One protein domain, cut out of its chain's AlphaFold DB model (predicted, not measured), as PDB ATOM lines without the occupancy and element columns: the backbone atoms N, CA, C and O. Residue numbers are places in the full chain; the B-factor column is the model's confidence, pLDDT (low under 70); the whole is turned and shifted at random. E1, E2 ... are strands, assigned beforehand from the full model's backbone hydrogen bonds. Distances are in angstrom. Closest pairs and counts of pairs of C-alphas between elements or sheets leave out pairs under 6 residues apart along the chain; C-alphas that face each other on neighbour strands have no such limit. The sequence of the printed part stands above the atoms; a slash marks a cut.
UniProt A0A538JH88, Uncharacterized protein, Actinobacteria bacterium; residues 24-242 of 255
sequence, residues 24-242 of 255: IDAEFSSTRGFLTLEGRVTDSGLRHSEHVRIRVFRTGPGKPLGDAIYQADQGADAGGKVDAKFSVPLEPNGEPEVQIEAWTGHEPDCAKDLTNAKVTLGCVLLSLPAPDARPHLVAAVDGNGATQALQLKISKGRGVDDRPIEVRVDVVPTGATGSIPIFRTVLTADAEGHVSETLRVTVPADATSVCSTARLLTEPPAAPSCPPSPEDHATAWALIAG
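This is residues 24 to 242 of the 255 residues of an uncharacterized protein of Actinobacteria bacterium (UniProt A0A538JH88). A broad, twisted and curled sheet of eight strands, E4 E3 E6 E7 E14 E13 E10 E11, makes one layer. Two small sheets of three strands, E1 E2 E5 and E8 E9 E12, cover one face of it side by side, with E1 next to E8, as two sandwiches that share one wall. The printed part has 219 residues with fourteen named strands, E1 to E14 along the chain, and no named helix; the class is all strand, and each sheet, in the order just given, is antiparallel. The whole is compact, with a radius of gyration of the C-alphas of 17.2 A and spans of 53 by 42 by 33 A.

Begin at the largest sheet's edge strand E4, residues 70 to 75, and go through E3, 51 to 59, E6, 97 to 104, E7, 120 to 127, E14, 235 to 241, E13, 207 to 216, and E10, 165 to 173, to the other edge strand E11, 180 to 187. Look between E3 and E6 for N 57 and O 99, 2.8 A apart and within hydrogen-bond range, and between E7 and E14 for N 125 and O 239, at 3.0 A. From edge to edge the strands' lines turn by 73 degrees. The second sheet is E1, residues 24 to 31, E2, 34 to 44, and E5, 81 to 90; N 27 and O 38 of the hairpin E1 and E2 are 2.8 A apart. The third is E8, residues 136 to 141, E9, 149 to 156, and E12, 195 to 202; N 152 of E9 and O 199 of E12 are 2.8 A apart. The three form a stack of sheets, face to face in turn: the strands of the largest stand at 22 degrees to those of E1 E2 E5 and at 18 degrees to those of E8 E9 E12. The closest C-alphas of E1 and E8 are those of Asp 25 and Ala 140, 5.1 A apart; those of E8 and E14 are Leu 137 and Ala 236, at 5.8 A. E4 and E11 are apart.

Find C-alpha 24 at (16.556, 30.668, 46.776), where E1 begins. E2, the longest strand, runs 33.1 A to C-alpha 44 at (25.382, 37.431, 40.566). E5 measures 28.4 A, E13 26.6 A, E10 26.0 A and E3 25.0 A; E4 and E8 measure 16.9 A each. E14 ends at C-alpha 241, (6.608, 36.428, 45.107).

The C-alphas farthest apart are those of Ala 78 and Pro 220, 55.1 A. The printed part has no cut. The long links are residues 105 to 119 and 217 to 234. Mean pLDDT of the printed part is 76.1; 62 residues are under 70, among them 107 to 121 and 139 to 148.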
ATOM      1  N   ILE A  24      16.673  31.399  45.513       73.00
ATOM      2  CA  ILE A  24      16.556  30.668  46.776       73.00
ATOM      3  C   ILE A  24      16.191  29.219  46.442       73.00
ATOM      4  O   ILE A  24      15.145  28.960  45.852       73.00
ATOM      5  N   ASP A  25      17.058  28.291  46.830       77.19
ATOM      6  CA  ASP A  25      16.803  26.851  46.855       77.19
ATOM      7  C   ASP A  25      16.751  26.409  48.319       77.19
ATOM      8  O   ASP A  25      17.616  26.792  49.108       77.19
ATOM      9  N   ALA A  26      15.725  25.667  48.717       77.56
ATOM     10  CA  ALA A  26      15.532  25.297  50.111       77.56
ATOM     11  C   ALA A  26      14.797  23.969  50.246       77.56
ATOM     12  O   ALA A  26      13.700  23.801  49.723       77.56
ATOM     13  N   GLU A  27      15.374  23.038  50.995       75.31
ATOM     14  CA  GLU A  27      14.845  21.700  51.199       75.31
ATOM     15  C   GLU A  27      14.755  21.325  52.674       75.31
ATOM     16  O   GLU A  27      15.553  21.739  53.515       75.31
ATOM     17  N   PHE A  28      13.770  20.488  52.991       75.12
ATOM     18  CA  PHE A  28      13.657  19.896  54.311       75.12
ATOM     19  C   PHE A  28      14.379  18.552  54.345       75.12
ATOM     20  O   PHE A  28      14.083  17.652  53.560       75.12
ATOM     21  N   SER A  29      15.278  18.397  55.307       72.38
ATOM     22  CA  SER A  29      15.911  17.131  55.658       72.38
ATOM     23  C   SER A  29      15.415  16.673  57.025       72.38
ATOM     24  O   SER A  29      15.239  17.480  57.938       72.38
ATOM     25  N   SER A  30      15.179  15.371  57.187       66.69
ATOM     26  CA  SER A  30      14.834  14.775  58.480       66.69
ATOM     27  C   SER A  30      15.868  13.724  58.850       66.69
ATOM     28  O   SER A  30      16.019  12.712  58.165       66.69
ATOM     29  N   THR A  31      16.584  13.955  59.949       68.00
ATOM     30  CA  THR A  31      17.568  13.006  60.480       68.00
ATOM     31  C   THR A  31      17.191  12.637  61.906       68.00
ATOM     32  O   THR A  31      17.212  13.473  62.804       68.00
ATOM     33  N   ARG A  32      16.854  11.359  62.134       65.81
ATOM     34  CA  ARG A  32      16.482  10.819  63.462       65.81
ATOM     35  C   ARG A  32      15.348  11.600  64.157       65.81
ATOM     36  O   ARG A  32      15.360  11.736  65.375       65.81
ATOM     37  N   GLY A  33      14.386  12.110  63.385       63.91
ATOM     38  CA  GLY A  33      13.236  12.862  63.903       63.91
ATOM     39  C   GLY A  33      13.483  14.360  64.120       63.91
ATOM     40  O   GLY A  33      12.554  15.063  64.500       63.91
ATOM     41  N   PHE A  34      14.693  14.861  63.850       72.69
ATOM     42  CA  PHE A  34      14.971  16.294  63.800       72.69
ATOM     43  C   PHE A  34      14.790  16.800  62.373       72.69
ATOM     44  O   PHE A  34      15.456  16.314  61.455       72.69
ATOM     45  N   LEU A  35      13.891  17.768  62.202       79.12
ATOM     46  CA  LEU A  35      13.685  18.460  60.938       79.12
ATOM     47  C   LEU A  35      14.720  19.579  60.812       79.12
ATOM     48  O   LEU A  35      14.973  20.321  61.758       79.12
ATOM     49  N   THR A  36      15.346  19.696  59.655       85.62
ATOM     50  CA  THR A  36      16.306  20.753  59.335       85.62
ATOM     51  C   THR A  36      15.939  21.329  57.982       85.62
ATOM     52  O   THR A  36      15.650  20.585  57.048       85.62
ATOM     53  N   LEU A  37      15.910  22.653  57.892       86.19
ATOM     54  CA  LEU A  37      15.827  23.366  56.630       86.19
ATOM     55  C   LEU A  37      17.246  23.624  56.138       86.19
ATOM     56  O   LEU A  37      17.977  24.411  56.735       86.19
ATOM     57  N   GLU A  38      17.614  22.967  55.054       88.81
ATOM     58  CA  GLU A  38      18.824  23.267  54.303       88.81
ATOM     59  C   GLU A  38      18.453  24.248  53.198       88.81
ATOM     60  O   GLU A  38      17.428  24.086  52.540       88.81
ATOM     61  N   GLY A  39      19.266  25.267  52.966       85.12
ATOM     62  CA  GLY A  39      19.016  26.183  51.869       85.12
ATOM     63  C   GLY A  39      20.268  26.819  51.309       85.12
ATOM     64  O   GLY A  39      21.350  26.801  51.901       85.12
ATOM     65  N   ARG A  40      20.114  27.355  50.106       87.56
ATOM     66  CA  ARG A  40      21.154  27.978  49.312       87.56
ATOM     67  C   ARG A  40      20.579  29.205  48.626       87.56
ATOM     68  O   ARG A  40      19.587  29.114  47.912       87.56
ATOM     69  N   VAL A  41      21.230  30.342  48.826       84.62
ATOM     70  CA  VAL A  41      20.917  31.591  48.137       84.62
ATOM     71  C   VAL A  41      22.059  31.921  47.197       84.62
ATOM     72  O   VAL A  41      23.209  32.030  47.632       84.62
ATOM     73  N   THR A  42      21.749  32.083  45.915       83.19
ATOM     74  CA  THR A  42      22.730  32.477  44.904       83.19
ATOM     75  C   THR A  42      22.334  33.765  44.214       83.19
ATOM     76  O   THR A  42      21.182  33.925  43.825       83.19
ATOM     77  N   ASP A  43      23.305  34.646  44.008       80.44
ATOM     78  CA  ASP A  43      23.129  35.907  43.289       80.44
ATOM     79  C   ASP A  43      24.393  36.224  42.471       80.44
ATOM     80  O   ASP A  43      25.474  35.682  42.732       80.44
ATOM     81  N   SER A  44      24.276  37.066  41.449       79.19
ATOM     82  CA  SER A  44      25.382  37.431  40.566       79.19
ATOM     83  C   SER A  44      25.234  38.842  40.005       79.19
ATOM     84  O   SER A  44      24.130  39.358  39.889       79.19
ATOM     85  N   GLY A  45      26.357  39.453  39.624       75.06
ATOM     86  CA  GLY A  45      26.375  40.836  39.132       75.06
ATOM     87  C   GLY A  45      26.448  41.872  40.255       75.06
ATOM     88  O   GLY A  45      26.202  43.051  40.021       75.06
ATOM     89  N   LEU A  46      26.802  41.445  41.469       75.31
ATOM     90  CA  LEU A  46      26.899  42.311  42.635       75.31
ATOM     91  C   LEU A  46      28.169  43.158  42.610       75.31
ATOM     92  O   LEU A  46      29.265  42.693  42.279       75.31
ATOM     93  N   ARG A  47      28.026  44.416  43.018       78.94
ATOM     94  CA  ARG A  47      29.142  45.324  43.277       78.94
ATOM     95  C   ARG A  47      29.869  44.888  44.546       78.94
ATOM     96  O   ARG A  47      29.295  44.292  45.448       78.94
ATOM     97  N   HIS A  48      31.135  45.276  44.670       74.00
ATOM     98  CA  HIS A  48      31.965  44.900  45.821       74.00
ATOM     99  C   HIS A  48      31.421  45.386  47.183       74.00
ATOM    100  O   HIS A  48      31.746  44.812  48.215       74.00
ATOM    101  N   SER A  49      30.603  46.442  47.193       77.50
ATOM    102  CA  SER A  49      29.951  46.979  48.396       77.50
ATOM    103  C   SER A  49      28.553  46.412  48.647       77.50
ATOM    104  O   SER A  49      27.883  46.848  49.581       77.50
ATOM    105  N   GLU A  50      28.063  45.530  47.779       82.31
ATOM    106  CA  GLU A  50      26.730  44.949  47.885       82.31
ATOM    107  C   GLU A  50      26.775  43.612  48.606       82.31
ATOM    108  O   GLU A  50      27.729  42.838  48.516       82.31
ATOM    109  N   HIS A  51      25.710  43.381  49.358       86.75
ATOM    110  CA  HIS A  51      25.568  42.253  50.246       86.75
ATOM    111  C   HIS A  51      24.174  41.669  50.081       86.75
ATOM    112  O   HIS A  51      23.187  42.413  50.055       86.75
ATOM    113  N   VAL A  52      24.110  40.344  50.001       86.62
ATOM    114  CA  VAL A  52      22.859  39.593  50.069       86.62
ATOM    115  C   VAL A  52      22.576  39.311  51.532       86.62
ATOM    116  O   VAL A  52      23.352  38.636  52.212       86.62
ATOM    117  N   ARG A  53      21.454  39.826  52.022       90.81
ATOM    118  CA  ARG A  53      20.948  39.520  53.357       90.81
ATOM    119  C   ARG A  53      19.922  38.417  53.256       90.81
ATOM    120  O   ARG A  53      19.119  38.417  52.331       90.81
ATOM    121  N   ILE A  54      19.974  37.487  54.197       91.06
ATOM    122  CA  ILE A  54      19.112  36.311  54.244       91.06
ATOM    123  C   ILE A  54      18.466  36.272  55.615       91.06
ATOM    124  O   ILE A  54      19.163  36.383  56.626       91.06
ATOM    125  N   ARG A  55      17.153  36.073  55.658       92.00
ATOM    126  CA  ARG A  55      16.427  35.786  56.891       92.00
ATOM    127  C   ARG A  55      15.520  34.589  56.708       92.00
ATOM    128  O   ARG A  55      14.940  34.393  55.646       92.00
ATOM    129  N   VAL A  56      15.403  33.801  57.767       90.62
ATOM    130  CA  VAL A  56      14.446  32.700  57.839       90.62
ATOM    131  C   VAL A  56      13.556  32.934  59.044       90.62
ATOM    132  O   VAL A  56      14.050  33.197  60.141       90.62
ATOM    133  N   PHE A  57      12.253  32.810  58.843       89.12
ATOM    134  CA  PHE A  57      11.234  32.976  59.867       89.12
ATOM    135  C   PHE A  57      10.395  31.715  59.972       89.12
ATOM    136  O   PHE A  57      10.094  31.073  58.968       89.12
ATOM    137  N   ARG A  58       9.953  31.409  61.188       87.38
ATOM    138  CA  ARG A  58       8.820  30.510  61.412       87.38
ATOM    139  C   ARG A  58       7.556  31.347  61.423       87.38
ATOM    140  O   ARG A  58       7.465  32.304  62.189       87.38
ATOM    141  N   THR A  59       6.610  30.998  60.567       84.12
ATOM    142  CA  THR A  59       5.349  31.723  60.433       84.12
ATOM    143  C   THR A  59       4.200  30.762  60.192       84.12
ATOM    144  O   THR A  59       4.402  29.569  59.967       84.12
ATOM    145  N   GLY A  60       2.986  31.272  60.320       75.81
ATOM    146  CA  GLY A  60       1.778  30.537  60.001       75.81
ATOM    147  C   GLY A  60       0.815  31.412  59.210       75.81
ATOM    148  O   GLY A  60       1.000  32.634  59.143       75.81
ATOM    149  N   PRO A  61      -0.257  30.815  58.674       69.25
ATOM    150  CA  PRO A  61      -1.179  31.511  57.795       69.25
ATOM    151  C   PRO A  61      -1.701  32.816  58.404       69.25
ATOM    152  O   PRO A  61      -2.356  32.819  59.449       69.25
ATOM    153  N   GLY A  62      -1.402  33.939  57.746       65.94
ATOM    154  CA  GLY A  62      -1.865  35.271  58.148       65.94
ATOM    155  C   GLY A  62      -1.251  35.819  59.440       65.94
ATOM    156  O   GLY A  62      -1.743  36.825  59.957       65.94
ATOM    157  N   LYS A  63      -0.202  35.188  59.980       69.75
ATOM    158  CA  LYS A  63       0.511  35.701  61.153       69.75
ATOM    159  C   LYS A  63       1.588  36.712  60.750       69.75
ATOM    160  O   LYS A  63       2.241  36.535  59.722       69.75
ATOM    161  N   PRO A  64       1.795  37.772  61.552       74.19
ATOM    162  CA  PRO A  64       2.943  38.646  61.371       74.19
ATOM    163  C   PRO A  64       4.238  37.871  61.630       74.19
ATOM    164  O   PRO A  64       4.283  37.004  62.507       74.19
ATOM    165  N   LEU A  65       5.290  38.217  60.891       80.44
ATOM    166  CA  LEU A  65       6.619  37.661  61.120       80.44
ATOM    167  C   LEU A  65       7.120  38.075  62.507       80.44
ATOM    168  O   LEU A  65       7.065  39.250  62.873       80.44
ATOM    169  N   GLY A  66       7.571  37.089  63.281       80.81
ATOM    170  CA  GLY A  66       8.290  37.309  64.533       80.81
ATOM    171  C   GLY A  66       9.783  37.533  64.293       80.81
ATOM    172  O   GLY A  66      10.206  37.936  63.209       80.81
ATOM    173  N   ASP A  67      10.596  37.223  65.301       87.00
ATOM    174  CA  ASP A  67      12.049  37.254  65.154       87.00
ATOM    175  C   ASP A  67      12.525  36.188  64.157       87.00
ATOM    176  O   ASP A  67      12.021  35.060  64.117       87.00
ATOM    177  N   ALA A  68      13.524  36.545  63.351       89.94
ATOM    178  CA  ALA A  68      14.134  35.599  62.430       89.94
ATOM    179  C   ALA A  68      14.883  34.515  63.218       89.94
ATOM    180  O   ALA A  68      15.724  34.811  64.067       89.94
ATOM    181  N   ILE A  69      14.621  33.255  62.882       92.00
ATOM    182  CA  ILE A  69      15.317  32.094  63.453       92.00
ATOM    183  C   ILE A  69      16.706  31.891  62.835       92.00
ATOM    184  O   ILE A  69      17.530  31.157  63.373       92.00
ATOM    185  N   TYR A  70      16.971  32.553  61.708       93.94
ATOM    186  CA  TYR A  70      18.278  32.624  61.073       93.94
ATOM    187  C   TYR A  70      18.443  33.966  60.372       93.94
ATOM    188  O   TYR A  70      17.502  34.459  59.745       93.94
ATOM    189  N   GLN A  71      19.648  34.528  60.452       94.56
ATOM    190  CA  GLN A  71      20.038  35.725  59.719       94.56
ATOM    191  C   GLN A  71      21.466  35.574  59.200       94.56
ATOM    192  O   GLN A  71      22.347  35.116  59.929       94.56
ATOM    193  N   ALA A  72      21.700  35.999  57.965       93.69
ATOM    194  CA  ALA A  72      23.032  36.103  57.389       93.69
ATOM    195  C   ALA A  72      23.155  37.346  56.509       93.69
ATOM    196  O   ALA A  72      22.172  37.831  55.953       93.69
ATOM    197  N   ASP A  73      24.379  37.843  56.385       92.75
ATOM    198  CA  ASP A  73      24.752  38.947  55.510       92.75
ATOM    199  C   ASP A  73      26.024  38.519  54.764       92.75
ATOM    200  O   ASP A  73      27.064  38.275  55.383       92.75
ATOM    201  N   GLN A  74      25.909  38.336  53.447       91.81
ATOM    202  CA  GLN A  74      26.947  37.751  52.609       91.81
ATOM    203  C   GLN A  74      27.376  38.729  51.515       91.81
ATOM    204  O   GLN A  74      26.605  39.063  50.617       91.81
ATOM    205  N   GLY A  75      28.641  39.149  51.574       88.81
ATOM    206  CA  GLY A  75      29.272  39.936  50.517       88.81
ATOM    207  C   GLY A  75      29.626  39.086  49.296       88.81
ATOM    208  O   GLY A  75      29.842  37.872  49.406       88.81
ATOM    209  N   ALA A  76      29.704  39.742  48.141       85.88
ATOM    210  CA  ALA A  76      30.074  39.108  46.883       85.88
ATOM    211  C   ALA A  76      31.553  38.678  46.834       85.88
ATOM    212  O   ALA A  76      32.435  39.317  47.413       85.88
ATOM    213  N   ASP A  77      31.826  37.598  46.104       85.25
ATOM    214  CA  ASP A  77      33.175  37.135  45.804       85.25
ATOM    215  C   ASP A  77      33.894  38.040  44.782       85.25
ATOM    216  O   ASP A  77      33.365  39.046  44.301       85.25
ATOM    217  N   ALA A  78      35.131  37.682  44.419       82.31
ATOM    218  CA  ALA A  78      35.929  38.439  43.450       82.31
ATOM    219  C   ALA A  78      35.291  38.534  42.046       82.31
ATOM    220  O   ALA A  78      35.705  39.372  41.246       82.31
ATOM    221  N   GLY A  79      34.313  37.680  41.735       81.88
ATOM    222  CA  GLY A  79      33.542  37.686  40.497       81.88
ATOM    223  C   GLY A  79      32.172  38.354  40.620       81.88
ATOM    224  O   GLY A  79      31.387  38.252  39.678       81.88
ATOM    225  N   GLY A  80      31.862  39.003  41.749       81.56
ATOM    226  CA  GLY A  80      30.563  39.635  41.975       81.56
ATOM    227  C   GLY A  80      29.436  38.626  42.209       81.56
ATOM    228  O   GLY A  80      28.291  38.896  41.842       81.56
ATOM    229  N   LYS A  81      29.751  37.440  42.749       84.75
ATOM    230  CA  LYS A  81      28.781  36.365  42.998       84.75
ATOM    231  C   LYS A  81      28.609  36.080  44.481       84.75
ATOM    232  O   LYS A  81      29.553  36.183  45.259       84.75
ATOM    233  N   VAL A  82      27.410  35.652  44.852       87.69
ATOM    234  CA  VAL A  82      27.100  35.112  46.176       87.69
ATOM    235  C   VAL A  82      26.632  33.670  46.027       87.69
ATOM    236  O   VAL A  82      25.846  33.346  45.140       87.69
ATOM    237  N   ASP A  83      27.129  32.813  46.914       89.50
ATOM    238  CA  ASP A  83      26.693  31.431  47.105       89.50
ATOM    239  C   ASP A  83      26.652  31.147  48.611       89.50
ATOM    240  O   ASP A  83      27.626  30.688  49.211       89.50
ATOM    241  N   ALA A  84      25.539  31.518  49.239       90.44
ATOM    242  CA  ALA A  84      25.341  31.404  50.674       90.44
ATOM    243  C   ALA A  84      24.547  30.138  50.990       90.44
ATOM    244  O   ALA A  84      23.405  29.998  50.562       90.44
ATOM    245  N   LYS A  85      25.130  29.230  51.770       92.69
ATOM    246  CA  LYS A  85      24.456  28.019  52.254       92.69
ATOM    247  C   LYS A  85      24.086  28.181  53.719       92.69
ATOM    248  O   LYS A  85      24.877  28.728  54.486       92.69
ATOM    249  N   PHE A  86      22.922  27.679  54.103       91.38
ATOM    250  CA  PHE A  86      22.448  27.708  55.477       91.38
ATOM    251  C   PHE A  86      21.778  26.392  55.863       91.38
ATOM    252  O   PHE A  86      21.209  25.703  55.023       91.38
ATOM    253  N   SER A  87      21.841  26.080  57.153       92.62
ATOM    254  CA  SER A  87      21.206  24.916  57.765       92.62
ATOM    255  C   SER A  87      20.543  25.388  59.053       92.62
ATOM    256  O   SER A  87      21.213  25.917  59.945       92.62
ATOM    257  N   VAL A  88      19.219  25.278  59.118       90.88
ATOM    258  CA  VAL A  88      18.408  25.786  60.227       90.88
ATOM    259  C   VAL A  88      17.644  24.623  60.851       90.88
ATOM    260  O   VAL A  88      16.743  24.073  60.211       90.88
ATOM    261  N   PRO A  89      17.969  24.220  62.089       88.81
ATOM    262  CA  PRO A  89      17.193  23.207  62.785       88.81
ATOM    263  C   PRO A  89      15.796  23.752  63.089       88.81
ATOM    264  O   PRO A  89      15.637  24.873  63.572       88.81
ATOM    265  N   LEU A  90      14.776  22.947  62.808       85.00
ATOM    266  CA  LEU A  90      13.380  23.306  63.000       85.00
ATOM    267  C   LEU A  90      12.798  22.486  64.140       85.00
ATOM    268  O   LEU A  90      12.763  21.256  64.100       85.00
ATOM    269  N   GLU A  91      12.305  23.179  65.160       75.50
ATOM    270  CA  GLU A  91      11.639  22.510  66.268       75.50
ATOM    271  C   GLU A  91      10.306  21.900  65.798       75.50
ATOM    272  O   GLU A  91       9.557  22.549  65.060       75.50
ATOM    273  N   PRO A  92       9.956  20.679  66.234       62.12
ATOM    274  CA  PRO A  92       8.724  20.007  65.814       62.12
ATOM    275  C   PRO A  92       7.446  20.710  66.301       62.12
ATOM    276  O   PRO A  92       6.388  20.530  65.709       62.12
ATOM    277  N   ASN A  93       7.543  21.539  67.347       65.31
ATOM    278  CA  ASN A  93       6.423  22.291  67.907       65.31
ATOM    279  C   ASN A  93       6.553  23.772  67.539       65.31
ATOM    280  O   ASN A  93       7.302  24.515  68.167       65.31
ATOM    281  N   GLY A  94       5.831  24.220  66.520       71.50
ATOM    282  CA  GLY A  94       5.675  25.643  66.243       71.50
ATOM    283  C   GLY A  94       4.972  25.881  64.924       71.50
ATOM    284  O   GLY A  94       4.231  25.022  64.454       71.50
ATOM    285  N   GLU A  95       5.157  27.076  64.379       80.81
ATOM    286  CA  GLU A  95       4.377  27.509  63.229       80.81
ATOM    287  C   GLU A  95       4.607  26.618  61.988       80.81
ATOM    288  O   GLU A  95       5.733  26.157  61.777       80.81
ATOM    289  N   PRO A  96       3.550  26.346  61.194       77.69
ATOM    290  CA  PRO A  96       3.556  25.323  60.150       77.69
ATOM    291  C   PRO A  96       4.227  25.766  58.849       77.69
ATOM    292  O   PRO A  96       4.273  24.980  57.909       77.69
ATOM    293  N   GLU A  97       4.731  26.994  58.762       81.25
ATOM    294  CA  GLU A  97       5.366  27.539  57.568       81.25
ATOM    295  C   GLU A  97       6.732  28.136  57.900       81.25
ATOM    296  O   GLU A  97       7.049  28.524  59.033       81.25
ATOM    297  N   VAL A  98       7.555  28.218  56.866       84.75
ATOM    298  CA  VAL A  98       8.841  28.888  56.887       84.75
ATOM    299  C   VAL A  98       8.872  29.911  55.770       84.75
ATOM    300  O   VAL A  98       8.694  29.564  54.604       84.75
ATOM    301  N   GLN A  99       9.142  31.160  56.135       85.31
ATOM    302  CA  GLN A  99       9.407  32.222  55.177       85.31
ATOM    303  C   GLN A  99      10.910  32.452  55.079       85.31
ATOM    304  O   GLN A  99      11.576  32.663  56.093       85.31
ATOM    305  N   ILE A 100      11.431  32.407  53.860       85.44
ATOM    306  CA  ILE A 100      12.815  32.723  53.532       85.44
ATOM    307  C   ILE A 100      12.798  34.013  52.729       85.44
ATOM    308  O   ILE A 100      12.115  34.117  51.710       85.44
ATOM    309  N   GLU A 101      13.570  34.979  53.194       85.44
ATOM    310  CA  GLU A 101      13.749  36.263  52.538       85.44
ATOM    311  C   GLU A 101      15.214  36.397  52.155       85.44
ATOM    312  O   GLU A 101      16.093  36.201  52.998       85.44
ATOM    313  N   ALA A 102      15.478  36.740  50.900       84.31
ATOM    314  CA  ALA A 102      16.800  37.134  50.447       84.31
ATOM    315  C   ALA A 102      16.715  38.442  49.672       84.31
ATOM    316  O   ALA A 102      15.875  38.582  48.784       84.31
ATOM    317  N   TRP A 103      17.580  39.401  49.990       82.88
ATOM    318  CA  TRP A 103      17.568  40.685  49.299       82.88
ATOM    319  C   TRP A 103      18.917  41.383  49.276       82.88
ATOM    320  O   TRP A 103      19.794  41.131  50.106       82.88
ATOM    321  N   THR A 104      19.032  42.336  48.359       78.38
ATOM    322  CA  THR A 104      20.110  43.324  48.316       78.38
ATOM    323  C   THR A 104      19.528  44.734  48.452       78.38
ATOM    324  O   THR A 104      18.380  45.001  48.096       78.38
ATOM    325  N   GLY A 105      20.295  45.666  49.026       75.19
ATOM    326  CA  GLY A 105      19.845  47.052  49.214       75.19
ATOM    327  C   GLY A 105      19.042  47.283  50.500       75.19
ATOM    328  O   GLY A 105      19.542  47.004  51.594       75.19
ATOM    329  N   HIS A 106      17.850  47.883  50.400       71.12
ATOM    330  CA  HIS A 106      17.010  48.193  51.567       71.12
ATOM    331  C   HIS A 106      16.233  46.962  52.043       71.12
ATOM    332  O   HIS A 106      15.916  46.098  51.236       71.12
ATOM    333  N   GLU A 107      15.955  46.885  53.346       69.94
ATOM    334  CA  GLU A 107      15.141  45.815  53.931       69.94
ATOM    335  C   GLU A 107      13.713  45.863  53.364       69.94
ATOM    336  O   GLU A 107      13.060  46.898  53.506       69.94
ATOM    337  N   PRO A 108      13.249  44.793  52.700       66.56
ATOM    338  CA  PRO A 108      11.912  44.734  52.141       66.56
ATOM    339  C   PRO A 108      10.906  44.131  53.115       66.56
ATOM    340  O   PRO A 108      11.237  43.302  53.957       66.56
ATOM    341  N   ASP A 109       9.645  44.480  52.912       67.44
ATOM    342  CA  ASP A 109       8.499  43.760  53.448       67.44
ATOM    343  C   ASP A 109       7.942  42.825  52.359       67.44
ATOM    344  O   ASP A 109       7.354  43.292  51.381       67.44
ATOM    345  N   CYS A 110       8.081  41.503  52.510       64.50
ATOM    346  CA  CYS A 110       7.531  40.531  51.551       64.50
ATOM    347  C   CYS A 110       6.006  40.643  51.345       64.50
ATOM    348  O   CYS A 110       5.497  40.108  50.366       64.50
ATOM    349  N   ALA A 111       5.259  41.330  52.217       60.06
ATOM    350  CA  ALA A 111       3.836  41.607  52.021       60.06
ATOM    351  C   ALA A 111       3.561  42.942  51.299       60.06
ATOM    352  O   ALA A 111       2.454  43.129  50.789       60.06
ATOM    353  N   LYS A 112       4.522  43.879  51.250       56.12
ATOM    354  CA  LYS A 112       4.313  45.240  50.704       56.12
ATOM    355  C   LYS A 112       5.246  45.625  49.555       56.12
ATOM    356  O   LYS A 112       4.812  46.315  48.636       56.12
ATOM    357  N   ASP A 113       6.495  45.174  49.573       52.81
ATOM    358  CA  ASP A 113       7.551  45.597  48.646       52.81
ATOM    359  C   ASP A 113       7.692  44.704  47.406       52.81
ATOM    360  O   ASP A 113       8.550  44.952  46.562       52.81
ATOM    361  N   LEU A 114       6.786  43.739  47.210       50.16
ATOM    362  CA  LEU A 114       6.747  42.847  46.036       50.16
ATOM    363  C   LEU A 114       6.634  43.577  44.684       50.16
ATOM    364  O   LEU A 114       6.895  42.993  43.637       50.16
ATOM    365  N   THR A 115       6.225  44.848  44.698       43.72
ATOM    366  CA  THR A 115       6.065  45.695  43.503       43.72
ATOM    367  C   THR A 115       7.098  46.825  43.421       43.72
ATOM    368  O   THR A 115       7.066  47.636  42.492       43.72
ATOM    369  N   ASN A 116       8.024  46.908  44.381       46.81
ATOM    370  CA  ASN A 116       8.988  47.994  44.473       46.81
ATOM    371  C   ASN A 116      10.249  47.681  43.656       46.81
ATOM    372  O   ASN A 116      11.152  46.987  44.110       46.81
ATOM    373  N   ALA A 117      10.348  48.264  42.459       46.69
ATOM    374  CA  ALA A 117      11.462  48.062  41.525       46.69
ATOM    375  C   ALA A 117      12.848  48.545  42.022       46.69
ATOM    376  O   ALA A 117      13.813  48.499  41.263       46.69
ATOM    377  N   LYS A 118      12.959  49.066  43.254       48.12
ATOM    378  CA  LYS A 118      14.227  49.513  43.861       48.12
ATOM    379  C   LYS A 118      14.862  48.485  44.799       48.12
ATOM    380  O   LYS A 118      15.948  48.756  45.307       48.12
ATOM    381  N   VAL A 119      14.195  47.360  45.057       52.22
ATOM    382  CA  VAL A 119      14.713  46.285  45.909       52.22
ATOM    383  C   VAL A 119      14.744  44.994  45.106       52.22
ATOM    384  O   VAL A 119      13.735  44.587  44.533       52.22
ATOM    385  N   THR A 120      15.905  44.347  45.071       60.41
ATOM    386  CA  THR A 120      16.016  42.986  44.556       60.41
ATOM    387  C   THR A 120      15.671  42.044  45.699       60.41
ATOM    388  O   THR A 120      16.422  41.952  46.668       60.41
ATOM    389  N   LEU A 121      14.514  41.390  45.608       69.06
ATOM    390  CA  LEU A 121      13.922  40.586  46.671       69.06
ATOM    391  C   LEU A 121      13.496  39.222  46.130       69.06
ATOM    392  O   LEU A 121      12.767  39.153  45.145       69.06
ATOM    393  N   GLY A 122      13.915  38.162  46.812       70.50
ATOM    394  CA  GLY A 122      13.322  36.835  46.722       70.50
ATOM    395  C   GLY A 122      12.592  36.509  48.023       70.50
ATOM    396  O   GLY A 122      13.205  36.507  49.092       70.50
ATOM    397  N   CYS A 123      11.294  36.224  47.932       74.19
ATOM    398  CA  CYS A 123      10.489  35.723  49.046       74.19
ATOM    399  C   CYS A 123      10.006  34.315  48.709       74.19
ATOM    400  O   CYS A 123       9.342  34.126  47.687       74.19
ATOM    401  N   VAL A 124      10.305  33.349  49.574       76.44
ATOM    402  CA  VAL A 124       9.792  31.979  49.469       76.44
ATOM    403  C   VAL A 124       9.054  31.634  50.750       76.44
ATOM    404  O   VAL A 124       9.621  31.715  51.835       76.44
ATOM    405  N   LEU A 125       7.799  31.220  50.621       77.12
ATOM    406  CA  LEU A 125       7.010  30.687  51.726       77.12
ATOM    407  C   LEU A 125       6.788  29.192  51.496       77.12
ATOM    408  O   LEU A 125       6.200  28.809  50.484       77.12
ATOM    409  N   LEU A 126       7.289  28.365  52.413       75.56
ATOM    410  CA  LEU A 126       7.213  26.905  52.367       75.56
ATOM    411  C   LEU A 126       6.390  26.388  53.539       75.56
ATOM    412  O   LEU A 126       6.634  26.767  54.682       75.56
ATOM    413  N   SER A 127       5.481  25.451  53.289       75.81
ATOM    414  CA  SER A 127       4.884  24.681  54.384       75.81
ATOM    415  C   SER A 127       5.851  23.634  54.916       75.81
ATOM    416  O   SER A 127       6.486  22.907  54.149       75.81
ATOM    417  N   LEU A 128       5.918  23.517  56.242       72.56
ATOM    418  CA  LEU A 128       6.588  22.410  56.899       72.56
ATOM    419  C   LEU A 128       5.907  21.103  56.496       72.56
ATOM    420  O   LEU A 128       4.674  21.007  56.519       72.56
ATOM    421  N   PRO A 129       6.684  20.063  56.171       62.50
ATOM    422  CA  PRO A 129       6.107  18.754  55.974       62.50
ATOM    423  C   PRO A 129       5.495  18.279  57.292       62.50
ATOM    424  O   PRO A 129       6.160  18.261  58.330       62.50
ATOM    425  N   ALA A 130       4.223  17.882  57.253       59.97
ATOM    426  CA  ALA A 130       3.622  17.184  58.380       59.97
ATOM    427  C   ALA A 130       4.427  15.896  58.668       59.97
ATOM    428  O   ALA A 130       4.915  15.277  57.717       59.97
ATOM    429  N   PRO A 131       4.543  15.463  59.940       54.50
ATOM    430  CA  PRO A 131       5.343  14.294  60.325       54.50
ATOM    431  C   PRO A 131       4.988  12.993  59.585       54.50
ATOM    432  O   PRO A 131       5.832  12.106  59.491       54.50
ATOM    433  N   ASP A 132       3.790  12.911  58.994       52.00
ATOM    434  CA  ASP A 132       3.289  11.724  58.312       52.00
ATOM    435  C   ASP A 132       2.968  12.002  56.823       52.00
ATOM    436  O   ASP A 132       1.947  12.602  56.472       52.00
ATOM    437  N   ALA A 133       3.813  11.463  55.933       55.44
ATOM    438  CA  ALA A 133       3.394  10.877  54.652       55.44
ATOM    439  C   ALA A 133       2.809  11.801  53.548       55.44
ATOM    440  O   ALA A 133       1.962  11.366  52.766       55.44
ATOM    441  N   ARG A 134       3.269  13.053  53.409       62.88
ATOM    442  CA  ARG A 134       2.848  13.965  52.316       62.88
ATOM    443  C   ARG A 134       3.996  14.243  51.342       62.88
ATOM    444  O   ARG A 134       5.151  14.144  51.752       62.88
ATOM    445  N   PRO A 135       3.719  14.536  50.057       66.62
ATOM    446  CA  PRO A 135       4.769  14.960  49.140       66.62
ATOM    447  C   PRO A 135       5.467  16.201  49.699       66.62
ATOM    448  O   PRO A 135       4.814  17.150  50.109       66.62
ATOM    449  N   HIS A 136       6.789  16.192  49.712       71.81
ATOM    450  CA  HIS A 136       7.619  17.355  49.966       71.81
ATOM    451  C   HIS A 136       7.747  18.133  48.661       71.81
ATOM    452  O   HIS A 136       8.109  17.554  47.634       71.81
ATOM    453  N   LEU A 137       7.461  19.431  48.709       68.44
ATOM    454  CA  LEU A 137       7.655  20.337  47.588       68.44
ATOM    455  C   LEU A 137       8.739  21.346  47.945       68.44
ATOM    456  O   LEU A 137       8.628  22.063  48.935       68.44
ATOM    457  N   VAL A 138       9.755  21.405  47.100       71.00
ATOM    458  CA  VAL A 138      10.775  22.446  47.086       71.00
ATOM    459  C   VAL A 138      10.625  23.192  45.773       71.00
ATOM    460  O   VAL A 138      10.509  22.566  44.719       71.00
ATOM    461  N   ALA A 139      10.600  24.517  45.836       67.12
ATOM    462  CA  ALA A 139      10.471  25.364  44.665       67.12
ATOM    463  C   ALA A 139      11.603  26.388  44.643       67.12
ATOM    464  O   ALA A 139      11.830  27.077  45.633       67.12
ATOM    465  N   ALA A 140      12.266  26.493  43.498       68.00
ATOM    466  CA  ALA A 140      13.300  27.477  43.228       68.00
ATOM    467  C   ALA A 140      13.023  28.136  41.874       68.00
ATOM    468  O   ALA A 140      12.670  27.463  40.906       68.00
ATOM    469  N   VAL A 141      13.192  29.452  41.784       64.12
ATOM    470  CA  VAL A 141      13.106  30.195  40.518       64.12
ATOM    471  C   VAL A 141      14.508  30.559  40.072       64.12
ATOM    472  O   VAL A 141      15.267  31.138  40.843       64.12
ATOM    473  N   ASP A 142      14.842  30.239  38.823       63.72
ATOM    474  CA  ASP A 142      16.080  30.703  38.203       63.72
ATOM    475  C   ASP A 142      15.977  32.207  37.904       63.72
ATOM    476  O   ASP A 142      15.255  32.629  36.994       63.72
ATOM    477  N   GLY A 143      16.691  33.009  38.696       53.62
ATOM    478  CA  GLY A 143      16.684  34.470  38.623       53.62
ATOM    479  C   GLY A 143      17.454  35.057  37.439       53.62
ATOM    480  O   GLY A 143      17.418  36.270  37.264       53.62
ATOM    481  N   ASN A 144      18.124  34.247  36.607       53.19
ATOM    482  CA  ASN A 144      19.028  34.721  35.545       53.19
ATOM    483  C   ASN A 144      18.364  35.442  34.355       53.19
ATOM    484  O   ASN A 144      19.048  35.701  33.364       53.19
ATOM    485  N   GLY A 145      17.053  35.712  34.401       48.16
ATOM    486  CA  GLY A 145      16.273  36.405  33.360       48.16
ATOM    487  C   GLY A 145      16.142  35.653  32.025       48.16
ATOM    488  O   GLY A 145      15.139  35.793  31.330       48.16
ATOM    489  N   ALA A 146      17.105  34.794  31.683       48.25
ATOM    490  CA  ALA A 146      17.245  34.144  30.389       48.25
ATOM    491  C   ALA A 146      16.326  32.932  30.209       48.25
ATOM    492  O   ALA A 146      15.998  32.586  29.075       48.25
ATOM    493  N   THR A 147      15.939  32.255  31.296       54.12
ATOM    494  CA  THR A 147      15.146  31.018  31.185       54.12
ATOM    495  C   THR A 147      13.814  31.012  31.923       54.12
ATOM    496  O   THR A 147      13.068  30.057  31.709       54.12
ATOM    497  N   GLN A 148      13.509  32.046  32.732       69.31
ATOM    498  CA  GLN A 148      12.273  32.201  33.528       69.31
ATOM    499  C   GLN A 148      11.705  30.850  33.969       69.31
ATOM    500  O   GLN A 148      10.572  30.485  33.665       69.31
ATOM    501  N   ALA A 149      12.558  30.034  34.580       72.88
ATOM    502  CA  ALA A 149      12.260  28.641  34.827       72.88
ATOM    503  C   ALA A 149      12.126  28.416  36.324       72.88
ATOM    504  O   ALA A 149      13.057  28.650  37.092       72.88
ATOM    505  N   LEU A 150      10.973  27.899  36.708       76.62
ATOM    506  CA  LEU A 150      10.733  27.344  38.019       76.62
ATOM    507  C   LEU A 150      11.230  25.900  38.032       76.62
ATOM    508  O   LEU A 150      10.776  25.072  37.240       76.62
ATOM    509  N   GLN A 151      12.157  25.600  38.928       81.38
ATOM    510  CA  GLN A 151      12.544  24.242  39.266       81.38
ATOM    511  C   GLN A 151      11.754  23.807  40.495       81.38
ATOM    512  O   GLN A 151      11.822  24.431  41.551       81.38
ATOM    513  N   LEU A 152      10.986  22.735  40.347       79.19
ATOM    514  CA  LEU A 152      10.256  22.104  41.434       79.19
ATOM    515  C   LEU A 152      10.896  20.761  41.721       79.19
ATOM    516  O   LEU A 152      10.915  19.897  40.848       79.19
ATOM    517  N   LYS A 153      11.380  20.564  42.940       83.12
ATOM    518  CA  LYS A 153      11.823  19.262  43.425       83.12
ATOM    519  C   LYS A 153      10.720  18.685  44.302       83.12
ATOM    520  O   LYS A 153      10.371  19.244  45.339       83.12
ATOM    521  N   ILE A 154      10.150  17.573  43.854       82.38
ATOM    522  CA  ILE A 154       9.075  16.864  44.537       82.38
ATOM    523  C   ILE A 154       9.639  15.559  45.057       82.38
ATOM    524  O   ILE A 154      10.215  14.782  44.296       82.38
ATOM    525  N   SER A 155       9.465  15.300  46.349       78.56
ATOM    526  CA  SER A 155       9.859  14.019  46.924       78.56
ATOM    527  C   SER A 155       8.811  13.432  47.856       78.56
ATOM    528  O   SER A 155       7.961  14.141  48.377       78.56
ATOM    529  N   LYS A 156       8.835  12.119  48.055       77.06
ATOM    530  CA  LYS A 156       7.888  11.396  48.912       77.06
ATOM    531  C   LYS A 156       8.607  10.227  49.571       77.06
ATOM    532  O   LYS A 156       9.135   9.376  48.870       77.06
ATOM    533  N   GLY A 157       8.640  10.179  50.901       63.12
ATOM    534  CA  GLY A 157       9.364   9.133  51.635       63.12
ATOM    535  C   GLY A 157       8.878   7.702  51.346       63.12
ATOM    536  O   GLY A 157       7.766   7.489  50.868       63.12
ATOM    537  N   ARG A 158       9.707   6.700  51.673       61.22
ATOM    538  CA  ARG A 158       9.322   5.275  51.592       61.22
ATOM    539  C   ARG A 158       8.191   4.941  52.564       61.22
ATOM    540  O   ARG A 158       8.165   5.452  53.679       61.22
ATOM    541  N   GLY A 159       7.319   4.011  52.168       55.72
ATOM    542  CA  GLY A 159       6.187   3.563  52.991       55.72
ATOM    543  C   GLY A 159       5.022   4.557  53.030       55.72
ATOM    544  O   GLY A 159       4.098   4.392  53.824       55.72
ATOM    545  N   VAL A 160       5.071   5.585  52.183       61.22
ATOM    546  CA  VAL A 160       3.998   6.555  51.998       61.22
ATOM    547  C   VAL A 160       3.054   6.038  50.917       61.22
ATOM    548  O   VAL A 160       3.492   5.737  49.814       61.22
ATOM    549  N   ASP A 161       1.766   5.997  51.249       66.19
ATOM    550  CA  ASP A 161       0.620   5.666  50.392       66.19
ATOM    551  C   ASP A 161       0.870   5.825  48.883       66.19
ATOM    552  O   ASP A 161       1.036   6.955  48.439       66.19
ATOM    553  N   ASP A 162       0.851   4.734  48.104       74.88
ATOM    554  CA  ASP A 162       1.177   4.652  46.661       74.88
ATOM    555  C   ASP A 162       0.312   5.515  45.722       74.88
ATOM    556  O   ASP A 162       0.505   5.500  44.503       74.88
ATOM    557  N   ARG A 163      -0.618   6.314  46.257       80.81
ATOM    558  CA  ARG A 163      -1.368   7.299  45.479       80.81
ATOM    559  C   ARG A 163      -0.447   8.201  44.643       80.81
ATOM    560  O   ARG A 163       0.602   8.651  45.132       80.81
ATOM    561  N   PRO A 164      -0.861   8.522  43.402       85.75
ATOM    562  CA  PRO A 164      -0.170   9.501  42.578       85.75
ATOM    563  C   PRO A 164      -0.158  10.883  43.236       85.75
ATOM    564  O   PRO A 164      -1.085  11.238  43.961       85.75
ATOM    565  N   ILE A 165       0.863  11.683  42.954       86.38
ATOM    566  CA  ILE A 165       0.966  13.080  43.376       86.38
ATOM    567  C   ILE A 165       0.542  13.969  42.215       86.38
ATOM    568  O   ILE A 165       1.168  13.955  41.162       86.38
ATOM    569  N   GLU A 166      -0.483  14.783  42.410       88.69
ATOM    570  CA  GLU A 166      -0.773  15.892  41.509       88.69
ATOM    571  C   GLU A 166       0.136  17.070  41.850       88.69
ATOM    572  O   GLU A 166       0.155  17.525  42.994       88.69
ATOM    573  N   VAL A 167       0.851  17.571  40.845       89.12
ATOM    574  CA  VAL A 167       1.612  18.818  40.927       89.12
ATOM    575  C   VAL A 167       0.940  19.852  40.038       89.12
ATOM    576  O   VAL A 167       0.655  19.579  38.868       89.12
ATOM    577  N   ARG A 168       0.699  21.047  40.574       90.38
ATOM    578  CA  ARG A 168       0.102  22.171  39.849       90.38
ATOM    579  C   ARG A 168       0.887  23.448  40.118       90.38
ATOM    580  O   ARG A 168       1.296  23.691  41.248       90.38
ATOM    581  N   VAL A 169       1.062  24.259  39.079       89.38
ATOM    582  CA  VAL A 169       1.657  25.595  39.171       89.38
ATOM    583  C   VAL A 169       0.662  26.611  38.646       89.38
ATOM    584  O   VAL A 169       0.213  26.518  37.499       89.38
ATOM    585  N   ASP A 170       0.341  27.577  39.494       88.88
ATOM    586  CA  ASP A 170      -0.488  28.729  39.192       88.88
ATOM    587  C   ASP A 170       0.353  30.007  39.278       88.88
ATOM    588  O   ASP A 170       1.267  30.110  40.096       88.88
ATOM    589  N   VAL A 171       0.039  31.001  38.452       86.31
ATOM    590  CA  VAL A 171       0.702  32.314  38.483       86.31
ATOM    591  C   VAL A 171      -0.309  33.431  38.611       86.31
ATOM    592  O   VAL A 171      -1.446  33.287  38.163       86.31
ATOM    593  N   VAL A 172       0.113  34.559  39.178       82.88
ATOM    594  CA  VAL A 172      -0.647  35.813  39.142       82.88
ATOM    595  C   VAL A 172       0.038  36.769  38.163       82.88
ATOM    596  O   VAL A 172       1.102  37.306  38.488       82.88
ATOM    597  N   PRO A 173      -0.534  36.991  36.966       80.94
ATOM    598  CA  PRO A 173      -0.008  37.965  36.017       80.94
ATOM    599  C   PRO A 173      -0.084  39.398  36.547       80.94
ATOM    600  O   PRO A 173      -0.918  39.737  37.391       80.94
ATOM    601  N   THR A 174       0.751  40.269  35.998       77.69
ATOM    602  CA  THR A 174       0.759  41.697  36.318       77.69
ATOM    603  C   THR A 174      -0.602  42.317  36.003       77.69
ATOM    604  O   THR A 174      -1.105  42.226  34.886       77.69
ATOM    605  N   GLY A 175      -1.210  42.968  36.998       73.44
ATOM    606  CA  GLY A 175      -2.525  43.605  36.862       73.44
ATOM    607  C   GLY A 175      -3.722  42.650  36.944       73.44
ATOM    608  O   GLY A 175      -4.859  43.108  36.827       73.44
ATOM    609  N   ALA A 176      -3.501  41.351  37.169       78.12
ATOM    610  CA  ALA A 176      -4.568  40.393  37.431       78.12
ATOM    611  C   ALA A 176      -4.943  40.356  38.922       78.12
ATOM    612  O   ALA A 176      -4.118  40.588  39.802       78.12
ATOM    613  N   THR A 177      -6.204  40.027  39.210       72.19
ATOM    614  CA  THR A 177      -6.724  39.831  40.577       72.19
ATOM    615  C   THR A 177      -6.865  38.359  40.966       72.19
ATOM    616  O   THR A 177      -7.268  38.057  42.087       72.19
ATOM    617  N   GLY A 178      -6.556  37.437  40.052       77.94
ATOM    618  CA  GLY A 178      -6.682  35.998  40.258       77.94
ATOM    619  C   GLY A 178      -5.520  35.232  39.641       77.94
ATOM    620  O   GLY A 178      -4.824  35.741  38.759       77.94
ATOM    621  N   SER A 179      -5.323  34.006  40.119       84.06
ATOM    622  CA  SER A 179      -4.294  33.105  39.616       84.06
ATOM    623  C   SER A 179      -4.793  32.271  38.431       84.06
ATOM    624  O   SER A 179      -5.977  31.931  38.340       84.06
ATOM    625  N   ILE A 180      -3.886  31.945  37.510       87.75
ATOM    626  CA  ILE A 180      -4.144  31.078  36.354       87.75
ATOM    627  C   ILE A 180      -3.200  29.867  36.369       87.75
ATOM    628  O   ILE A 180      -2.012  30.041  36.647       87.75
ATOM    629  N   PRO A 181      -3.683  28.651  36.050       89.31
ATOM    630  CA  PRO A 181      -2.826  27.475  35.956       89.31
ATOM    631  C   PRO A 181      -1.958  27.535  34.702       89.31
ATOM    632  O   PRO A 181      -2.472  27.680  33.594       89.31
ATOM    633  N   ILE A 182      -0.650  27.357  34.873       90.12
ATOM    634  CA  ILE A 182       0.317  27.278  33.763       90.12
ATOM    635  C   ILE A 182       0.888  25.873  33.581       90.12
ATOM    636  O   ILE A 182       1.406  25.545  32.517       90.12
ATOM    637  N   PHE A 183       0.790  25.028  34.609       92.06
ATOM    638  CA  PHE A 183       1.314  23.672  34.568       92.06
ATOM    639  C   PHE A 183       0.518  22.742  35.478       92.06
ATOM    640  O   PHE A 183       0.105  23.118  36.577       92.06
ATOM    641  N   ARG A 184       0.330  21.504  35.020       91.69
ATOM    642  CA  ARG A 184      -0.265  20.420  35.796       91.69
ATOM    643  C   ARG A 184       0.329  19.094  35.344       91.69
ATOM    644  O   ARG A 184       0.369  18.820  34.148       91.69
ATOM    645  N   THR A 185       0.744  18.265  36.291       92.12
ATOM    646  CA  THR A 185       1.182  16.894  36.021       92.12
ATOM    647  C   THR A 185       0.803  15.968  37.170       92.12
ATOM    648  O   THR A 185       0.410  16.419  38.247       92.12
ATOM    649  N   VAL A 186       0.912  14.667  36.929       90.81
ATOM    650  CA  VAL A 186       0.721  13.627  37.935       90.81
ATOM    651  C   VAL A 186       1.974  12.764  37.974       90.81
ATOM    652  O   VAL A 186       2.400  12.245  36.947       90.81
ATOM    653  N   LEU A 187       2.558  12.623  39.159       89.50
ATOM    654  CA  LEU A 187       3.730  11.799  39.423       89.50
ATOM    655  C   LEU A 187       3.289  10.510  40.109       89.50
ATOM    656  O   LEU A 187       2.507  10.540  41.057       89.50
ATOM    657  N   THR A 188       3.793   9.375  39.653       87.50
ATOM    658  CA  THR A 188       3.568   8.073  40.290       87.50
ATOM    659  C   THR A 188       4.834   7.630  41.004       87.50
ATOM    660  O   THR A 188       5.931   7.973  40.570       87.50
ATOM    661  N   ALA A 189       4.685   6.873  42.090       81.50
ATOM    662  CA  ALA A 189       5.828   6.274  42.762       81.50
ATOM    663  C   ALA A 189       6.554   5.260  41.863       81.50
ATOM    664  O   ALA A 189       5.943   4.657  40.974       81.50
ATOM    665  N   ASP A 190       7.852   5.094  42.105       80.69
ATOM    666  CA  ASP A 190       8.658   4.011  41.551       80.69
ATOM    667  C   ASP A 190       8.277   2.648  42.162       80.69
ATOM    668  O   ASP A 190       7.356   2.532  42.978       80.69
ATOM    669  N   ALA A 191       8.977   1.587  41.749       76.94
ATOM    670  CA  ALA A 191       8.717   0.226  42.222       76.94
ATOM    671  C   ALA A 191       8.935   0.061  43.741       76.94
ATOM    672  O   ALA A 191       8.434  -0.891  44.340       76.94
ATOM    673  N   GLU A 192       9.667   0.983  44.365       73.50
ATOM    674  CA  GLU A 192       9.983   1.024  45.786       73.50
ATOM    675  C   GLU A 192       9.047   1.952  46.588       73.50
ATOM    676  O   GLU A 192       9.236   2.111  47.801       73.50
ATOM    677  N   GLY A 193       8.038   2.551  45.944       70.31
ATOM    678  CA  GLY A 193       7.078   3.456  46.583       70.31
ATOM    679  C   GLY A 193       7.615   4.877  46.807       70.31
ATOM    680  O   GLY A 193       7.040   5.641  47.583       70.31
ATOM    681  N   HIS A 194       8.721   5.251  46.157       74.81
ATOM    682  CA  HIS A 194       9.369   6.557  46.278       74.81
ATOM    683  C   HIS A 194       9.015   7.449  45.079       74.81
ATOM    684  O   HIS A 194       8.887   7.000  43.946       74.81
ATOM    685  N   VAL A 195       8.844   8.748  45.329       80.00
ATOM    686  CA  VAL A 195       8.864   9.782  44.284       80.00
ATOM    687  C   VAL A 195      10.045  10.697  44.558       80.00
ATOM    688  O   VAL A 195      10.172  11.184  45.678       80.00
ATOM    689  N   SER A 196      10.895  10.932  43.561       83.88
ATOM    690  CA  SER A 196      11.960  11.937  43.597       83.88
ATOM    691  C   SER A 196      12.116  12.523  42.201       83.88
ATOM    692  O   SER A 196      12.809  11.973  41.352       83.88
ATOM    693  N   GLU A 197      11.414  13.621  41.953       86.31
ATOM    694  CA  GLU A 197      11.294  14.213  40.626       86.31
ATOM    695  C   GLU A 197      11.702  15.679  40.655       86.31
ATOM    696  O   GLU A 197      11.401  16.406  41.602       86.31
ATOM    697  N   THR A 198      12.384  16.117  39.599       86.81
ATOM    698  CA  THR A 198      12.706  17.530  39.377       86.81
ATOM    699  C   THR A 198      12.013  17.995  38.107       86.81
ATOM    700  O   THR A 198      12.349  17.564  37.006       86.81
ATOM    701  N   LEU A 199      11.030  18.877  38.260       87.69
ATOM    702  CA  LEU A 199      10.260  19.447  37.166       87.69
ATOM    703  C   LEU A 199      10.775  20.844  36.851       87.69
ATOM    704  O   LEU A 199      11.043  21.631  37.755       87.69
ATOM    705  N   ARG A 200      10.865  21.171  35.563       88.00
ATOM    706  CA  ARG A 200      11.167  22.522  35.095       88.00
ATOM    707  C   ARG A 200       9.936  23.095  34.408       88.00
ATOM    708  O   ARG A 200       9.479  22.541  33.412       88.00
ATOM    709  N   VAL A 201       9.410  24.189  34.942       86.69
ATOM    710  CA  VAL A 201       8.214  24.870  34.440       86.69
ATOM    711  C   VAL A 201       8.606  26.264  33.978       86.69
ATOM    712  O   VAL A 201       9.185  27.030  34.742       86.69
ATOM    713  N   THR A 202       8.307  26.603  32.728       86.12
ATOM    714  CA  THR A 202       8.502  27.968  32.228       86.12
ATOM    715  C   THR A 202       7.435  28.881  32.819       86.12
ATOM    716  O   THR A 202       6.240  28.630  32.664       86.12
ATOM    717  N   VAL A 203       7.877  29.935  33.493       80.50
ATOM    718  CA  VAL A 203       7.048  30.974  34.095       80.50
ATOM    719  C   VAL A 203       6.969  32.160  33.129       80.50
ATOM    720  O   VAL A 203       7.993  32.558  32.580       80.50
ATOM    721  N   PRO A 204       5.780  32.735  32.892       78.19
ATOM    722  CA  PRO A 204       5.647  33.957  32.106       78.19
ATOM    723  C   PRO A 204       6.379  35.152  32.735       78.19
ATOM    724  O   PRO A 204       6.325  35.346  33.946       78.19
ATOM    725  N   ALA A 205       6.982  35.997  31.898       73.38
ATOM    726  CA  ALA A 205       7.717  37.196  32.318       73.38
ATOM    727  C   ALA A 205       6.891  38.215  33.107       73.38
ATOM    728  O   ALA A 205       7.427  39.002  33.879       73.38
ATOM    729  N   ASP A 206       5.585  38.245  32.868       74.25
ATOM    730  CA  ASP A 206       4.652  39.153  33.517       74.25
ATOM    731  C   ASP A 206       4.091  38.586  34.828       74.25
ATOM    732  O   ASP A 206       3.244  39.231  35.448       74.25
ATOM    733  N   ALA A 207       4.540  37.407  35.273       75.69
ATOM    734  CA  ALA A 207       4.138  36.837  36.550       75.69
ATOM    735  C   ALA A 207       4.715  37.643  37.729       75.69
ATOM    736  O   ALA A 207       5.917  37.874  37.838       75.69
ATOM    737  N   THR A 208       3.829  38.035  38.642       72.56
ATOM    738  CA  THR A 208       4.162  38.733  39.900       72.56
ATOM    739  C   THR A 208       4.273  37.781  41.087       72.56
ATOM    740  O   THR A 208       4.875  38.100  42.112       72.56
ATOM    741  N   SER A 209       3.660  36.606  40.964       75.19
ATOM    742  CA  SER A 209       3.850  35.501  41.890       75.19
ATOM    743  C   SER A 209       3.612  34.169  41.192       75.19
ATOM    744  O   SER A 209       2.844  34.075  40.228       75.19
ATOM    745  N   VAL A 210       4.281  33.141  41.701       80.44
ATOM    746  CA  VAL A 210       4.124  31.740  41.320       80.44
ATOM    747  C   VAL A 210       3.781  30.961  42.572       80.44
ATOM    748  O   VAL A 210       4.520  30.977  43.554       80.44
ATOM    749  N   CYS A 211       2.671  30.246  42.520       84.19
ATOM    750  CA  CYS A 211       2.234  29.345  43.562       84.19
ATOM    751  C   CYS A 211       2.265  27.918  43.015       84.19
ATOM    752  O   CYS A 211       1.689  27.620  41.970       84.19
ATOM    753  N   SER A 212       2.976  27.037  43.703       85.75
ATOM    754  CA  SER A 212       3.110  25.631  43.331       85.75
ATOM    755  C   SER A 212       2.516  24.763  44.418       85.75
ATOM    756  O   SER A 212       2.739  25.021  45.597       85.75
ATOM    757  N   THR A 213       1.780  23.729  44.030       86.25
ATOM    758  CA  THR A 213       1.155  22.769  44.944       86.25
ATOM    759  C   THR A 213       1.519  21.350  44.541       86.25
ATOM    760  O   THR A 213       1.606  21.032  43.354       86.25
ATOM    761  N   ALA A 214       1.724  20.495  45.537       84.75
ATOM    762  CA  ALA A 214       1.888  19.062  45.389       84.75
ATOM    763  C   ALA A 214       1.010  18.358  46.427       84.75
ATOM    764  O   ALA A 214       1.108  18.627  47.625       84.75
ATOM    765  N   ARG A 215       0.146  17.446  45.980       81.88
ATOM    766  CA  ARG A 215      -0.745  16.690  46.872       81.88
ATOM    767  C   ARG A 215      -0.975  15.276  46.376       81.88
ATOM    768  O   ARG A 215      -0.909  15.020  45.178       81.88
ATOM    769  N   LEU A 216      -1.315  14.368  47.284       81.44
ATOM    770  CA  LEU A 216      -1.779  13.035  46.903       81.44
ATOM    771  C   LEU A 216      -3.149  13.143  46.221       81.44
ATOM    772  O   LEU A 216      -4.069  13.764  46.753       81.44
ATOM    773  N   LEU A 217      -3.286  12.537  45.046       79.88
ATOM    774  CA  LEU A 217      -4.518  12.520  44.272       79.88
ATOM    775  C   LEU A 217      -5.570  11.672  45.008       79.88
ATOM    776  O   LEU A 217      -5.387  10.471  45.206       79.88
ATOM    777  N   THR A 218      -6.678  12.290  45.418       71.38
ATOM    778  CA  THR A 218      -7.864  11.613  45.978       71.38
ATOM    779  C   THR A 218      -9.063  11.826  45.070       71.38
ATOM    780  O   THR A 218      -9.278  12.948  44.627       71.38
ATOM    781  N   GLU A 219      -9.884  10.804  44.826       61.34
ATOM    782  CA  GLU A 219     -11.154  10.976  44.109       61.34
ATOM    783  C   GLU A 219     -12.303  11.393  45.049       61.34
ATOM    784  O   GLU A 219     -12.415  10.829  46.139       61.34
ATOM    785  N   PRO A 220     -13.206  12.307  44.635       53.47
ATOM    786  CA  PRO A 220     -13.067  13.297  43.566       53.47
ATOM    787  C   PRO A 220     -12.419  14.569  44.139       53.47
ATOM    788  O   PRO A 220     -12.930  15.116  45.121       53.47
ATOM    789  N   PRO A 221     -11.322  15.097  43.580       60.28
ATOM    790  CA  PRO A 221     -10.679  16.213  44.235       60.28
ATOM    791  C   PRO A 221     -11.268  17.534  43.737       60.28
ATOM    792  O   PRO A 221     -11.245  17.829  42.541       60.28
ATOM    793  N   ALA A 222     -11.708  18.388  44.663       61.09
ATOM    794  CA  ALA A 222     -11.708  19.822  44.393       61.09
ATOM    795  C   ALA A 222     -10.266  20.228  44.041       61.09
ATOM    796  O   ALA A 222      -9.318  19.762  44.682       61.09
ATOM    797  N   ALA A 223     -10.066  21.031  42.995       62.75
ATOM    798  CA  ALA A 223      -8.744  21.577  42.706       62.75
ATOM    799  C   ALA A 223      -8.289  22.412  43.919       62.75
ATOM    800  O   ALA A 223      -9.108  23.180  44.430       62.75
ATOM    801  N   PRO A 224      -7.047  22.253  44.413       64.94
ATOM    802  CA  PRO A 224      -6.621  22.995  45.586       64.94
ATOM    803  C   PRO A 224      -6.587  24.480  45.212       64.94
ATOM    804  O   PRO A 224      -6.282  24.835  44.064       64.94
ATOM    805  N   SER A 225      -6.951  25.344  46.158       71.62
ATOM    806  CA  SER A 225      -6.665  26.766  46.006       71.62
ATOM    807  C   SER A 225      -5.151  26.970  46.046       71.62
ATOM    808  O   SER A 225      -4.424  26.160  46.619       71.62
ATOM    809  N   CYS A 226      -4.673  28.040  45.419       67.94
ATOM    810  CA  CYS A 226      -3.269  28.423  45.476       67.94
ATOM    811  C   CYS A 226      -3.180  29.877  45.962       67.94
ATOM    812  O   CYS A 226      -3.601  30.767  45.215       67.94
ATOM    813  N   PRO A 227      -2.689  30.131  47.190       68.00
ATOM    814  CA  PRO A 227      -2.282  29.143  48.201       68.00
ATOM    815  C   PRO A 227      -3.463  28.283  48.717       68.00
ATOM    816  O   PRO A 227      -4.628  28.696  48.607       68.00
ATOM    817  N   PRO A 228      -3.200  27.068  49.236       69.31
ATOM    818  CA  PRO A 228      -4.231  26.218  49.831       69.31
ATOM    819  C   PRO A 228      -4.822  26.868  51.088       69.31
ATOM    820  O   PRO A 228      -4.253  27.808  51.649       69.31
ATOM    821  N   SER A 229      -5.996  26.402  51.525       72.00
ATOM    822  CA  SER A 229      -6.570  26.907  52.774       72.00
ATOM    823  C   SER A 229      -5.674  26.517  53.962       72.00
ATOM    824  O   SER A 229      -5.044  25.461  53.926       72.00
ATOM    825  N   PRO A 230      -5.651  27.307  55.050       66.19
ATOM    826  CA  PRO A 230      -4.896  26.975  56.265       66.19
ATOM    827  C   PRO A 230      -5.220  25.598  56.864       66.19
ATOM    828  O   PRO A 230      -4.406  25.031  57.585       66.19
ATOM    829  N   GLU A 231      -6.419  25.080  56.587       67.81
ATOM    830  CA  GLU A 231      -6.907  23.776  57.047       67.81
ATOM    831  C   GLU A 231      -6.490  22.629  56.107       67.81
ATOM    832  O   GLU A 231      -6.502  21.459  56.500       67.81
ATOM    833  N   ASP A 232      -6.092  22.942  54.867       69.69
ATOM    834  CA  ASP A 232      -5.583  21.974  53.899       69.69
ATOM    835  C   ASP A 232      -4.100  21.694  54.141       69.69
ATOM    836  O   ASP A 232      -3.207  22.013  53.358       69.69
ATOM    837  N   HIS A 233      -3.845  20.980  55.231       67.44
ATOM    838  CA  HIS A 233      -2.531  20.412  55.490       67.44
ATOM    839  C   HIS A 233      -2.154  19.364  54.413       67.44
ATOM    840  O   HIS A 233      -1.014  18.894  54.394       67.44
ATOM    841  N   ALA A 234      -3.138  18.871  53.620       71.38
ATOM    842  CA  ALA A 234      -3.083  17.910  52.487       71.38
ATOM    843  C   ALA A 234      -1.950  18.145  51.502       71.38
ATOM    844  O   ALA A 234      -1.331  17.226  50.954       71.38
ATOM    845  N   THR A 235      -1.762  19.432  51.275       76.75
ATOM    846  CA  THR A 235      -1.126  19.978  50.106       76.75
ATOM    847  C   THR A 235       0.158  20.642  50.554       76.75
ATOM    848  O   THR A 235       0.137  21.642  51.268       76.75
ATOM    849  N   ALA A 236       1.289  20.095  50.121       78.94
ATOM    850  CA  ALA A 236       2.523  20.850  50.186       78.94
ATOM    851  C   ALA A 236       2.454  21.963  49.149       78.94
ATOM    852  O   ALA A 236       1.989  21.754  48.025       78.94
ATOM    853  N   TRP A 237       2.911  23.148  49.522       79.06
ATOM    854  CA  TRP A 237       2.891  24.289  48.630       79.06
ATOM    855  C   TRP A 237       4.088  25.195  48.858       79.06
ATOM    856  O   TRP A 237       4.698  25.200  49.930       79.06
ATOM    857  N   ALA A 238       4.405  25.943  47.809       76.19
ATOM    858  CA  ALA A 238       5.412  26.982  47.813       76.19
ATOM    859  C   ALA A 238       4.866  28.206  47.080       76.19
ATOM    860  O   ALA A 238       4.326  28.075  45.977       76.19
ATOM    861  N   LEU A 239       5.006  29.383  47.683       76.00
ATOM    862  CA  LEU A 239       4.724  30.659  47.031       76.00
ATOM    863  C   LEU A 239       6.025  31.425  46.861       76.00
ATOM    864  O   LEU A 239       6.760  31.636  47.824       76.00
ATOM    865  N   ILE A 240       6.264  31.849  45.628       74.50
ATOM    866  CA  ILE A 240       7.374  32.705  45.250       74.50
ATOM    867  C   ILE A 240       6.772  34.010  44.758       74.50
ATOM    868  O   ILE A 240       5.934  34.008  43.854       74.50
ATOM    869  N   ALA A 241       7.160  35.111  45.387       68.44
ATOM    870  CA  ALA A 241       6.608  36.428  45.107       68.44
ATOM    871  C   ALA A 241       7.715  37.415  44.715       68.44
ATOM    872  O   ALA A 241       8.803  37.385  45.290       68.44
ATOM    873  N   GLY A 242       7.410  38.284  43.745       63.53
ATOM    874  CA  GLY A 242       8.330  39.263  43.157       63.53
ATOM    875  C   GLY A 242       8.250  39.261  41.622       63.53
ATOM    876  O   GLY A 242       7.616  38.377  41.051       63.53
TER     877      GLY A 242